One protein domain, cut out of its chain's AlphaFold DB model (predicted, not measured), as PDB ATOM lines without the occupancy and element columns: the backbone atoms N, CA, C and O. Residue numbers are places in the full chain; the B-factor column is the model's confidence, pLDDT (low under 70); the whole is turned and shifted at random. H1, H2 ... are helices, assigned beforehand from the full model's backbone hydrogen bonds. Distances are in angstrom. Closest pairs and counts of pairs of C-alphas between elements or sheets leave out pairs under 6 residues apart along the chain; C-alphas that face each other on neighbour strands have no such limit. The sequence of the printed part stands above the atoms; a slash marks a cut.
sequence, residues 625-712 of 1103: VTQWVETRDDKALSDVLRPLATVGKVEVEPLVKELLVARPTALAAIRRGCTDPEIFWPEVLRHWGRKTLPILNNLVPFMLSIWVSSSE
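What this domain is: This is residues 625 to 712 of the 1103 residues of the protein "Hypothetical protein" of Symbiodinium sp. CCMP2592 (UniProt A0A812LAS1). Kinked H3 makes the middle, with H2 and H4 set across its two ends and H5 folded back beside H4. The 88 printed residues include five named helices, H1 to H5: all helix. The whole is compact, the radius of gyration of the C-alphas 12.4 A, spanning 33 by 30 by 25 A.

Where its parts are: H1, residues 625 to 630, begins at C-alpha 625 (-42.653, 1.409, 20.894). H2 is residues 634 to 648, H3 652 to 670, 24.3 A long, and H4 677 to 688. H5, residues 696 to 711, ends at C-alpha 711 (-35.032, -11.900, 34.219).

How they stand to each other: H3, the hub, touches H2 with residues 652 to 656 alone, about perpendicular at 75 degrees, the closest C-alphas being Ala 645 and Val 652, 5.4 A. H4 and H5, a hairpin, touch at a shallow tilt of 5 degrees, opposite ways, closest at C-alphas 685 and 697, 6.4 A. Every O i to N i+4 pair is within hydrogen-bond range in H1 alone.

The domain as a whole: The printed part has no cut, and residues 702 to 712 are under pLDDT 70.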
ATOM      1  N   VAL A 625     -41.387   0.925  21.432       61.06
ATOM      2  CA  VAL A 625     -42.653   1.409  20.894       61.06
ATOM      3  C   VAL A 625     -42.575   2.895  20.567       61.06
ATOM      4  O   VAL A 625     -43.164   3.307  19.570       61.06
ATOM      5  N   THR A 626     -41.872   3.702  21.364       63.69
ATOM      6  CA  THR A 626     -41.772   5.143  21.116       63.69
ATOM      7  C   THR A 626     -40.985   5.383  19.836       63.69
ATOM      8  O   THR A 626     -41.490   6.046  18.932       63.69
ATOM      9  N   GLN A 627     -39.845   4.715  19.661       64.50
ATOM     10  CA  GLN A 627     -39.070   4.786  18.424       64.50
ATOM     11  C   GLN A 627     -39.864   4.294  17.200       64.50
ATOM     12  O   GLN A 627     -39.817   4.922  16.136       64.50
ATOM     13  N   TRP A 628     -40.652   3.219  17.323       69.06
ATOM     14  CA  TRP A 628     -41.579   2.780  16.266       69.06
ATOM     15  C   TRP A 628     -42.630   3.851  15.926       69.06
ATOM     16  O   TRP A 628     -42.985   4.065  14.764       69.06
ATOM     17  N   VAL A 629     -43.152   4.508  16.961       64.62
ATOM     18  CA  VAL A 629     -44.178   5.552  16.901       64.62
ATOM     19  C   VAL A 629     -43.634   6.868  16.336       64.62
ATOM     20  O   VAL A 629     -44.397   7.622  15.723       64.62
ATOM     21  N   GLU A 630     -42.334   7.119  16.446       62.88
ATOM     22  CA  GLU A 630     -41.648   8.291  15.900       62.88
ATOM     23  C   GLU A 630     -41.137   8.074  14.471       62.88
ATOM     24  O   GLU A 630     -41.335   8.946  13.623       62.88
ATOM     25  N   THR A 631     -40.596   6.891  14.153       65.50
ATOM     26  CA  THR A 631     -40.038   6.534  12.831       65.50
ATOM     27  C   THR A 631     -41.040   6.795  11.700       65.50
ATOM     28  O   THR A 631     -42.051   6.103  11.571       65.50
ATOM     29  N   ARG A 632     -40.821   7.835  10.882       58.66
ATOM     30  CA  ARG A 632     -41.782   8.271   9.838       58.66
ATOM     31  C   ARG A 632     -41.606   7.598   8.476       58.66
ATOM     32  O   ARG A 632     -42.462   7.774   7.620       58.66
ATOM     33  N   ASP A 633     -40.512   6.872   8.277       77.12
ATOM     34  CA  ASP A 633     -40.216   6.152   7.039       77.12
ATOM     35  C   ASP A 633     -40.601   4.671   7.171       77.12
ATOM     36  O   ASP A 633     -40.060   3.954   8.016       77.12
ATOM     37  N   ASP A 634     -41.508   4.210   6.308       71.94
ATOM     38  CA  ASP A 634     -41.935   2.811   6.210       71.94
ATOM     39  C   ASP A 634     -40.750   1.858   5.991       71.94
ATOM     40  O   ASP A 634     -40.785   0.714   6.452       71.94
ATOM     41  N   LYS A 635     -39.687   2.307   5.310       72.75
ATOM     42  CA  LYS A 635     -38.488   1.500   5.065       72.75
ATOM     43  C   LYS A 635     -37.656   1.351   6.339       72.75
ATOM     44  O   LYS A 635     -37.373   0.217   6.719       72.75
ATOM     45  N   ALA A 636     -37.339   2.444   7.035       70.00
ATOM     46  CA  ALA A 636     -36.694   2.386   8.349       70.00
ATOM     47  C   ALA A 636     -37.502   1.537   9.351       70.00
ATOM     48  O   ALA A 636     -36.941   0.677  10.028       70.00
ATOM     49  N   LEU A 637     -38.833   1.686   9.374       72.69
ATOM     50  CA  LEU A 637     -39.715   0.875  10.216       72.69
ATOM     51  C   LEU A 637     -39.694  -0.613   9.812       72.69
ATOM     52  O   LEU A 637     -39.688  -1.490  10.673       72.69
ATOM     53  N   SER A 638     -39.599  -0.918   8.512       76.62
ATOM     54  CA  SER A 638     -39.391  -2.286   8.012       76.62
ATOM     55  C   SER A 638     -38.034  -2.862   8.430       76.62
ATOM     56  O   SER A 638     -37.946  -4.039   8.775       76.62
ATOM     57  N   ASP A 639     -36.970  -2.057   8.411       71.62
ATOM     58  CA  ASP A 639     -35.633  -2.479   8.834       71.62
ATOM     59  C   ASP A 639     -35.600  -2.791  10.347       71.62
ATOM     60  O   ASP A 639     -35.117  -3.864  10.722       71.62
ATOM     61  N   VAL A 640     -36.215  -1.943  11.187       66.19
ATOM     62  CA  VAL A 640     -36.374  -2.151  12.644       66.19
ATOM     63  C   VAL A 640     -37.235  -3.379  12.966       66.19
ATOM     64  O   VAL A 640     -36.890  -4.158  13.853       66.19
ATOM     65  N   LEU A 641     -38.335  -3.611  12.238       73.88
ATOM     66  CA  LEU A 641     -39.249  -4.733  12.503       73.88
ATOM     67  C   LEU A 641     -38.796  -6.074  11.907       73.88
ATOM     68  O   LEU A 641     -39.304  -7.125  12.312       73.88
ATOM     69  N   ARG A 642     -37.835  -6.096  10.973       75.06
ATOM     70  CA  ARG A 642     -37.374  -7.330  10.306       75.06
ATOM     71  C   ARG A 642     -36.917  -8.445  11.264       75.06
ATOM     72  O   ARG A 642     -37.277  -9.601  11.006       75.06
ATOM     73  N   PRO A 643     -36.165  -8.187  12.356       64.06
ATOM     74  CA  PRO A 643     -35.806  -9.224  13.325       64.06
ATOM     75  C   PRO A 643     -37.044  -9.820  14.001       64.06
ATOM     76  O   PRO A 643     -37.154 -11.040  14.130       64.06
ATOM     77  N   LEU A 644     -37.999  -8.968  14.373       63.94
ATOM     78  CA  LEU A 644     -39.213  -9.348  15.085       63.94
ATOM     79  C   LEU A 644     -40.165 -10.162  14.194       63.94
ATOM     80  O   LEU A 644     -40.618 -11.235  14.595       63.94
ATOM     81  N   ALA A 645     -40.366  -9.723  12.948       74.75
ATOM     82  CA  ALA A 645     -41.088 -10.463  11.912       74.75
ATOM     83  C   ALA A 645     -40.488 -11.862  11.680       74.75
ATOM     84  O   ALA A 645     -41.205 -12.866  11.665       74.75
ATOM     85  N   THR A 646     -39.152 -11.949  11.603       71.69
ATOM     86  CA  THR A 646     -38.419 -13.216  11.432       71.69
ATOM     87  C   THR A 646     -38.662 -14.188  12.593       71.69
ATOM     88  O   THR A 646     -38.812 -15.390  12.366       71.69
ATOM     89  N   VAL A 647     -38.726 -13.694  13.836       65.44
ATOM     90  CA  VAL A 647     -39.018 -14.523  15.021       65.44
ATOM     91  C   VAL A 647     -40.494 -14.937  15.064       65.44
ATOM     92  O   VAL A 647     -40.785 -16.111  15.297       65.44
ATOM     93  N   GLY A 648     -41.411 -14.012  14.765       70.50
ATOM     94  CA  GLY A 648     -42.851 -14.272  14.656       70.50
ATOM     95  C   GLY A 648     -43.256 -15.148  13.461       70.50
ATOM     96  O   GLY A 648     -44.380 -15.641  13.426       70.50
ATOM     97  N   LYS A 649     -42.340 -15.379  12.507       81.19
ATOM     98  CA  LYS A 649     -42.566 -16.077  11.224       81.19
ATOM     99  C   LYS A 649     -43.649 -15.420  10.365       81.19
ATOM    100  O   LYS A 649     -44.423 -16.104   9.697       81.19
ATOM    101  N   VAL A 650     -43.672 -14.093  10.383       84.44
ATOM    102  CA  VAL A 650     -44.536 -13.251   9.552       84.44
ATOM    103  C   VAL A 650     -43.688 -12.460   8.564       84.44
ATOM    104  O   VAL A 650     -42.491 -12.262   8.775       84.44
ATOM    105  N   GLU A 651     -44.298 -12.025   7.466       87.75
ATOM    106  CA  GLU A 651     -43.661 -11.092   6.536       87.75
ATOM    107  C   GLU A 651     -43.552  -9.700   7.181       87.75
ATOM    108  O   GLU A 651     -44.347  -9.340   8.057       87.75
ATOM    109  N   VAL A 652     -42.551  -8.919   6.771       84.75
ATOM    110  CA  VAL A 652     -42.241  -7.627   7.404       84.75
ATOM    111  C   VAL A 652     -43.300  -6.593   7.034       84.75
ATOM    112  O   VAL A 652     -43.816  -5.881   7.886       84.75
ATOM    113  N   GLU A 653     -43.670  -6.547   5.761       89.56
ATOM    114  CA  GLU A 653     -44.524  -5.531   5.167       89.56
ATOM    115  C   GLU A 653     -45.983  -5.602   5.679       89.56
ATOM    116  O   GLU A 653     -46.582  -4.546   5.897       89.56
ATOM    117  N   PRO A 654     -46.580  -6.785   5.948       90.50
ATOM    118  CA  PRO A 654     -47.830  -6.891   6.704       90.50
ATOM    119  C   PRO A 654     -47.719  -6.452   8.173       90.50
ATOM    120  O   PRO A 654     -48.618  -5.765   8.656       90.50
ATOM    121  N   LEU A 655     -46.622  -6.784   8.873       86.31
ATOM    122  CA  LEU A 655     -46.395  -6.350  10.261       86.31
ATOM    123  C   LEU A 655     -46.265  -4.818  10.355       86.31
ATOM    124  O   LEU A 655     -46.887  -4.203  11.219       86.31
ATOM    125  N   VAL A 656     -45.524  -4.200   9.429       86.50
ATOM    126  CA  VAL A 656     -45.407  -2.737   9.280       86.50
ATOM    127  C   VAL A 656     -46.784  -2.107   9.068       86.50
ATOM    128  O   VAL A 656     -47.129  -1.149   9.754       86.50
ATOM    129  N   LYS A 657     -47.613  -2.664   8.173       88.81
ATOM    130  CA  LYS A 657     -48.967  -2.149   7.901       88.81
ATOM    131  C   LYS A 657     -49.882  -2.217   9.122       88.81
ATOM    132  O   LYS A 657     -50.546  -1.230   9.424       88.81
ATOM    133  N   GLU A 658     -49.904  -3.339   9.840       91.00
ATOM    134  CA  GLU A 658     -50.661  -3.437  11.094       91.00
ATOM    135  C   GLU A 658     -50.157  -2.443  12.144       91.00
ATOM    136  O   GLU A 658     -50.961  -1.817  12.836       91.00
ATOM    137  N   LEU A 659     -48.843  -2.232  12.235       84.31
ATOM    138  CA  LEU A 659     -48.279  -1.276  13.180       84.31
ATOM    139  C   LEU A 659     -48.616   0.177  12.827       84.31
ATOM    140  O   LEU A 659     -48.963   0.948  13.717       84.31
ATOM    141  N   LEU A 660     -48.595   0.546  11.546       84.56
ATOM    142  CA  LEU A 660     -49.021   1.869  11.081       84.56
ATOM    143  C   LEU A 660     -50.516   2.121  11.344       84.56
ATOM    144  O   LEU A 660     -50.884   3.243  11.686       84.56
ATOM    145  N   VAL A 661     -51.363   1.085  11.268       88.50
ATOM    146  CA  VAL A 661     -52.773   1.156  11.699       88.50
ATOM    147  C   VAL A 661     -52.881   1.317  13.221       88.50
ATOM    148  O   VAL A 661     -53.661   2.137  13.693       88.50
ATOM    149  N   ALA A 662     -52.072   0.601  14.005       85.88
ATOM    150  CA  ALA A 662     -52.060   0.687  15.469       85.88
ATOM    151  C   ALA A 662     -51.515   2.028  16.021       85.88
ATOM    152  O   ALA A 662     -51.934   2.489  17.089       85.88
ATOM    153  N   ARG A 663     -50.588   2.661  15.288       83.69
ATOM    154  CA  ARG A 663     -49.791   3.841  15.679       83.69
ATOM    155  C   ARG A 663     -50.589   5.026  16.249       83.69
ATOM    156  O   ARG A 663     -50.141   5.566  17.261       83.69
ATOM    157  N   PRO A 664     -51.753   5.446  15.706       85.56
ATOM    158  CA  PRO A 664     -52.515   6.568  16.262       85.56
ATOM    159  C   PRO A 664     -53.062   6.278  17.664       85.56
ATOM    160  O   PRO A 664     -53.126   7.178  18.501       85.56
ATOM    161  N   THR A 665     -53.423   5.024  17.949       84.88
ATOM    162  CA  THR A 665     -53.919   4.606  19.268       84.88
ATOM    163  C   THR A 665     -52.775   4.477  20.274       84.88
ATOM    164  O   THR A 665     -52.934   4.907  21.413       84.88
ATOM    165  N   ALA A 666     -51.610   3.971  19.851       80.12
ATOM    166  CA  ALA A 666     -50.402   3.954  20.681       80.12
ATOM    167  C   ALA A 666     -49.969   5.385  21.063       80.12
ATOM    168  O   ALA A 666     -49.831   5.689  22.245       80.12
ATOM    169  N   LEU A 667     -49.900   6.303  20.086       78.44
ATOM    170  CA  LEU A 667     -49.693   7.742  20.318       78.44
ATOM    171  C   LEU A 667     -50.701   8.329  21.310       78.44
ATOM    172  O   LEU A 667     -50.330   9.108  22.186       78.44
ATOM    173  N   ALA A 668     -51.981   7.981  21.170       83.31
ATOM    174  CA  ALA A 668     -53.035   8.480  22.042       83.31
ATOM    175  C   ALA A 668     -52.950   7.937  23.478       83.31
ATOM    176  O   ALA A 668     -53.476   8.594  24.371       83.31
ATOM    177  N   ALA A 669     -52.314   6.784  23.709       79.19
ATOM    178  CA  ALA A 669     -52.056   6.248  25.044       79.19
ATOM    179  C   ALA A 669     -50.784   6.856  25.665       79.19
ATOM    180  O   ALA A 669     -50.847   7.372  26.782       79.19
ATOM    181  N   ILE A 670     -49.677   6.909  24.914       75.81
ATOM    182  CA  ILE A 670     -48.408   7.528  25.347       75.81
ATOM    183  C   ILE A 670     -48.640   8.990  25.765       75.81
ATOM    184  O   ILE A 670     -48.261   9.390  26.863       75.81
ATOM    185  N   ARG A 671     -49.401   9.767  24.978       79.69
ATOM    186  CA  ARG A 671     -49.778  11.163  25.298       79.69
ATOM    187  C   ARG A 671     -50.664  11.342  26.541       79.69
ATOM    188  O   ARG A 671     -50.887  12.476  26.952       79.69
ATOM    189  N   ARG A 672     -51.188  10.264  27.136       82.56
ATOM    190  CA  ARG A 672     -51.880  10.283  28.442       82.56
ATOM    191  C   ARG A 672     -50.953   9.898  29.606       82.56
ATOM    192  O   ARG A 672     -51.440   9.706  30.714       82.56
ATOM    193  N   GLY A 673     -49.650   9.737  29.358       78.50
ATOM    194  CA  GLY A 673     -48.679   9.211  30.321       78.50
ATOM    195  C   GLY A 673     -48.659   7.681  30.419       78.50
ATOM    196  O   GLY A 673     -48.067   7.142  31.348       78.50
ATOM    197  N   CYS A 674     -49.304   6.960  29.494       76.62
ATOM    198  CA  CYS A 674     -49.301   5.496  29.478       76.62
ATOM    199  C   CYS A 674     -48.105   4.976  28.663       76.62
ATOM    200  O   CYS A 674     -48.240   4.634  27.488       76.62
ATOM    201  N   THR A 675     -46.925   4.971  29.286       69.31
ATOM    202  CA  THR A 675     -45.664   4.478  28.702       69.31
ATOM    203  C   THR A 675     -45.416   2.986  28.949       69.31
ATOM    204  O   THR A 675     -44.556   2.400  28.300       69.31
ATOM    205  N   ASP A 676     -46.176   2.353  29.849       71.44
ATOM    206  CA  ASP A 676     -46.048   0.932  30.192       71.44
ATOM    207  C   ASP A 676     -46.561   0.016  29.054       71.44
ATOM    208  O   ASP A 676     -47.767   0.034  28.751       71.44
ATOM    209  N   PRO A 677     -45.694  -0.825  28.445       64.75
ATOM    210  CA  PRO A 677     -46.091  -1.783  27.418       64.75
ATOM    211  C   PRO A 677     -47.190  -2.753  27.853       64.75
ATOM    212  O   PRO A 677     -48.015  -3.124  27.020       64.75
ATOM    213  N   GLU A 678     -47.251  -3.155  29.124       72.69
ATOM    214  CA  GLU A 678     -48.275  -4.086  29.616       72.69
ATOM    215  C   GLU A 678     -49.671  -3.451  29.670       72.69
ATOM    216  O   GLU A 678     -50.676  -4.159  29.574       72.69
ATOM    217  N   ILE A 679     -49.755  -2.121  29.770       74.50
ATOM    218  CA  ILE A 679     -51.021  -1.389  29.889       74.50
ATOM    219  C   ILE A 679     -51.494  -0.886  28.522       74.50
ATOM    220  O   ILE A 679     -52.654  -1.107  28.148       74.50
ATOM    221  N   PHE A 680     -50.620  -0.228  27.748       81.75
ATOM    222  CA  PHE A 680     -51.054   0.423  26.510       81.75
ATOM    223  C   PHE A 680     -51.312  -0.591  25.376       81.75
ATOM    224  O   PHE A 680     -52.285  -0.432  24.634       81.75
ATOM    225  N   TRP A 681     -50.508  -1.655  25.233       82.06
ATOM    226  CA  TRP A 681     -50.697  -2.626  24.144       82.06
ATOM    227  C   TRP A 681     -52.067  -3.325  24.203       82.06
ATOM    228  O   TRP A 681     -52.737  -3.408  23.167       82.06
ATOM    229  N   PRO A 682     -52.554  -3.780  25.376       83.19
ATOM    230  CA  PRO A 682     -53.924  -4.266  25.511       83.19
ATOM    231  C   PRO A 682     -55.007  -3.212  25.248       83.19
ATOM    232  O   PRO A 682     -56.102  -3.603  24.848       83.19
ATOM    233  N   GLU A 683     -54.759  -1.907  25.431       85.19
ATOM    234  CA  GLU A 683     -55.693  -0.862  24.974       85.19
ATOM    235  C   GLU A 683     -55.734  -0.802  23.437       85.19
ATOM    236  O   GLU A 683     -56.816  -0.860  22.850       85.19
ATOM    237  N   VAL A 684     -54.570  -0.785  22.781       84.31
ATOM    238  CA  VAL A 684     -54.440  -0.739  21.313       84.31
ATOM    239  C   VAL A 684     -55.094  -1.954  20.645       84.31
ATOM    240  O   VAL A 684     -55.917  -1.798  19.739       84.31
ATOM    241  N   LEU A 685     -54.804  -3.170  21.120       86.88
ATOM    242  CA  LEU A 685     -55.407  -4.400  20.589       86.88
ATOM    243  C   LEU A 685     -56.917  -4.491  20.865       86.88
ATOM    244  O   LEU A 685     -57.655  -5.072  20.065       86.88
ATOM    245  N   ARG A 686     -57.400  -3.906  21.971       88.81
ATOM    246  CA  ARG A 686     -58.835  -3.820  22.297       88.81
ATOM    247  C   ARG A 686     -59.564  -2.811  21.408       88.81
ATOM    248  O   ARG A 686     -60.697  -3.081  21.027       88.81
ATOM    249  N   HIS A 687     -58.920  -1.694  21.068       88.50
ATOM    250  CA  HIS A 687     -59.479  -0.643  20.215       88.50
ATOM    251  C   HIS A 687     -59.697  -1.121  18.772       88.50
ATOM    252  O   HIS A 687     -60.795  -0.986  18.238       88.50
ATOM    253  N   TRP A 688     -58.677  -1.727  18.155       86.38
ATOM    254  CA  TRP A 688     -58.759  -2.207  16.768       86.38
ATOM    255  C   TRP A 688     -59.405  -3.591  16.629       86.38
ATOM    256  O   TRP A 688     -60.004  -3.899  15.597       86.38
ATOM    257  N   GLY A 689     -59.308  -4.431  17.662       80.81
ATOM    258  CA  GLY A 689     -59.903  -5.764  17.707       80.81
ATOM    259  C   GLY A 689     -59.146  -6.836  16.909       80.81
ATOM    260  O   GLY A 689     -58.474  -6.580  15.909       80.81
ATOM    261  N   ARG A 690     -59.310  -8.098  17.333       75.00
ATOM    262  CA  ARG A 690     -58.536  -9.267  16.851       75.00
ATOM    263  C   ARG A 690     -58.594  -9.550  15.342       75.00
ATOM    264  O   ARG A 690     -57.775 -10.318  14.852       75.00
ATOM    265  N   LYS A 691     -59.580  -9.005  14.621       75.81
ATOM    266  CA  LYS A 691     -59.728  -9.182  13.164       75.81
ATOM    267  C   LYS A 691     -58.925  -8.167  12.347       75.81
ATOM    268  O   LYS A 691     -58.641  -8.445  11.190       75.81
ATOM    269  N   THR A 692     -58.601  -7.017  12.932       84.06
ATOM    270  CA  THR A 692     -57.996  -5.876  12.227       84.06
ATOM    271  C   THR A 692     -56.478  -5.871  12.364       84.06
ATOM    272  O   THR A 692     -55.789  -5.474  11.433       84.06
ATOM    273  N   LEU A 693     -55.970  -6.364  13.501       88.56
ATOM    274  CA  LEU A 693     -54.540  -6.522  13.788       88.56
ATOM    275  C   LEU A 693     -54.179  -7.997  14.101       88.56
ATOM    276  O   LEU A 693     -53.791  -8.305  15.235       88.56
ATOM    277  N   PRO A 694     -54.399  -8.957  13.178       86.94
ATOM    278  CA  PRO A 694     -54.179 -10.379  13.445       86.94
ATOM    279  C   PRO A 694     -52.709 -10.765  13.683       86.94
ATOM    280  O   PRO A 694     -52.466 -11.704  14.443       86.94
ATOM    281  N   ILE A 695     -51.726 -10.082  13.092       88.19
ATOM    282  CA  ILE A 695     -50.302 -10.316  13.369       88.19
ATOM    283  C   ILE A 695     -49.948  -9.767  14.752       88.19
ATOM    284  O   ILE A 695     -49.476 -10.529  15.599       88.19
ATOM    285  N   LEU A 696     -50.221  -8.487  15.028       85.50
ATOM    286  CA  LEU A 696     -49.886  -7.873  16.319       85.50
ATOM    287  C   LEU A 696     -50.616  -8.560  17.478       85.50
ATOM    288  O   LEU A 696     -50.004  -8.803  18.511       85.50
ATOM    289  N   ASN A 697     -51.874  -8.978  17.312       84.75
ATOM    290  CA  ASN A 697     -52.603  -9.710  18.354       84.75
ATOM    291  C   ASN A 697     -51.958 -11.066  18.725       84.75
ATOM    292  O   ASN A 697     -52.189 -11.560  19.828       84.75
ATOM    293  N   ASN A 698     -51.161 -11.671  17.839       80.19
ATOM    294  CA  ASN A 698     -50.368 -12.869  18.150       80.19
ATOM    295  C   ASN A 698     -48.953 -12.526  18.646       80.19
ATOM    296  O   ASN A 698     -48.391 -13.249  19.468       80.19
ATOM    297  N   LEU A 699     -48.372 -11.439  18.137       76.62
ATOM    298  CA  LEU A 699     -46.959 -11.111  18.300       76.62
ATOM    299  C   LEU A 699     -46.684 -10.228  19.533       76.62
ATOM    300  O   LEU A 699     -45.674 -10.413  20.205       76.62
ATOM    301  N   VAL A 700     -47.603  -9.334  19.896       77.56
ATOM    302  CA  VAL A 700     -47.509  -8.467  21.084       77.56
ATOM    303  C   VAL A 700     -47.520  -9.254  22.407       77.56
ATOM    304  O   VAL A 700     -46.662  -8.978  23.241       77.56
ATOM    305  N   PRO A 701     -48.372 -10.281  22.627       73.88
ATOM    306  CA  PRO A 701     -48.258 -11.131  23.820       73.88
ATOM    307  C   PRO A 701     -46.891 -11.821  23.932       73.88
ATOM    308  O   PRO A 701     -46.369 -11.997  25.031       73.88
ATOM    309  N   PHE A 702     -46.282 -12.167  22.794       66.94
ATOM    310  CA  PHE A 702     -44.931 -12.719  22.738       66.94
ATOM    311  C   PHE A 702     -43.862 -11.658  23.068       66.94
ATOM    312  O   PHE A 702     -42.983 -11.938  23.884       66.94
ATOM    313  N   MET A 703     -43.971 -10.429  22.544       66.06
ATOM    314  CA  MET A 703     -43.118  -9.297  22.953       66.06
ATOM    315  C   MET A 703     -43.182  -9.044  24.463       66.06
ATOM    316  O   MET A 703     -42.140  -8.974  25.106       66.06
ATOM    317  N   LEU A 704     -44.386  -8.964  25.037       61.25
ATOM    318  CA  LEU A 704     -44.578  -8.733  26.471       61.25
ATOM    319  C   LEU A 704     -44.007  -9.889  27.305       61.25
ATOM    320  O   LEU A 704     -43.335  -9.646  28.303       61.25
ATOM    321  N   SER A 705     -44.152 -11.140  26.854       57.16
ATOM    322  CA  SER A 705     -43.502 -12.276  27.523       57.16
ATOM    323  C   SER A 705     -41.967 -12.192  27.504       57.16
ATOM    324  O   SER A 705     -41.338 -12.576  28.484       57.16
ATOM    325  N   ILE A 706     -41.351 -11.636  26.452       52.44
ATOM    326  CA  ILE A 706     -39.897 -11.379  26.374       52.44
ATOM    327  C   ILE A 706     -39.478 -10.197  27.259       52.44
ATOM    328  O   ILE A 706     -38.430 -10.260  27.898       52.44
ATOM    329  N   TRP A 707     -40.295  -9.144  27.317       50.38
ATOM    330  CA  TRP A 707     -40.078  -7.965  28.159       50.38
ATOM    331  C   TRP A 707     -40.039  -8.352  29.647       50.38
ATOM    332  O   TRP A 707     -39.052  -8.094  30.340       50.38
ATOM    333  N   VAL A 708     -41.055  -9.093  30.102       43.78
ATOM    334  CA  VAL A 708     -41.166  -9.611  31.476       43.78
ATOM    335  C   VAL A 708     -40.094 -10.667  31.780       43.78
ATOM    336  O   VAL A 708     -39.472 -10.619  32.839       43.78
ATOM    337  N   SER A 709     -39.808 -11.586  30.849       39.62
ATOM    338  CA  SER A 709     -38.769 -12.621  31.033       39.62
ATOM    339  C   SER A 709     -37.333 -12.137  30.785       39.62
ATOM    340  O   SER A 709     -36.410 -12.952  30.749       39.62
ATOM    341  N   SER A 710     -37.087 -10.824  30.727       42.59
ATOM    342  CA  SER A 710     -35.731 -10.246  30.779       42.59
ATOM    343  C   SER A 710     -34.915 -10.697  32.010       42.59
ATOM    344  O   SER A 710     -33.683 -10.648  31.992       42.59
ATOM    345  N   SER A 711     -35.586 -11.229  33.037       37.62
ATOM    346  CA  SER A 711     -35.032 -11.900  34.219       37.62
ATOM    347  C   SER A 711     -34.850 -13.432  34.101       37.62
ATOM    348  O   SER A 711     -34.007 -13.985  34.809       37.62
ATOM    349  N   GLU A 712     -35.584 -14.128  33.219       37.00
ATOM    350  CA  GLU A 712     -35.687 -15.608  33.170       37.00
ATOM    351  C   GLU A 712     -35.301 -16.256  31.816       37.00
ATOM    352  O   GLU A 712     -35.199 -17.482  31.712       37.00
TER     353      GLU A 712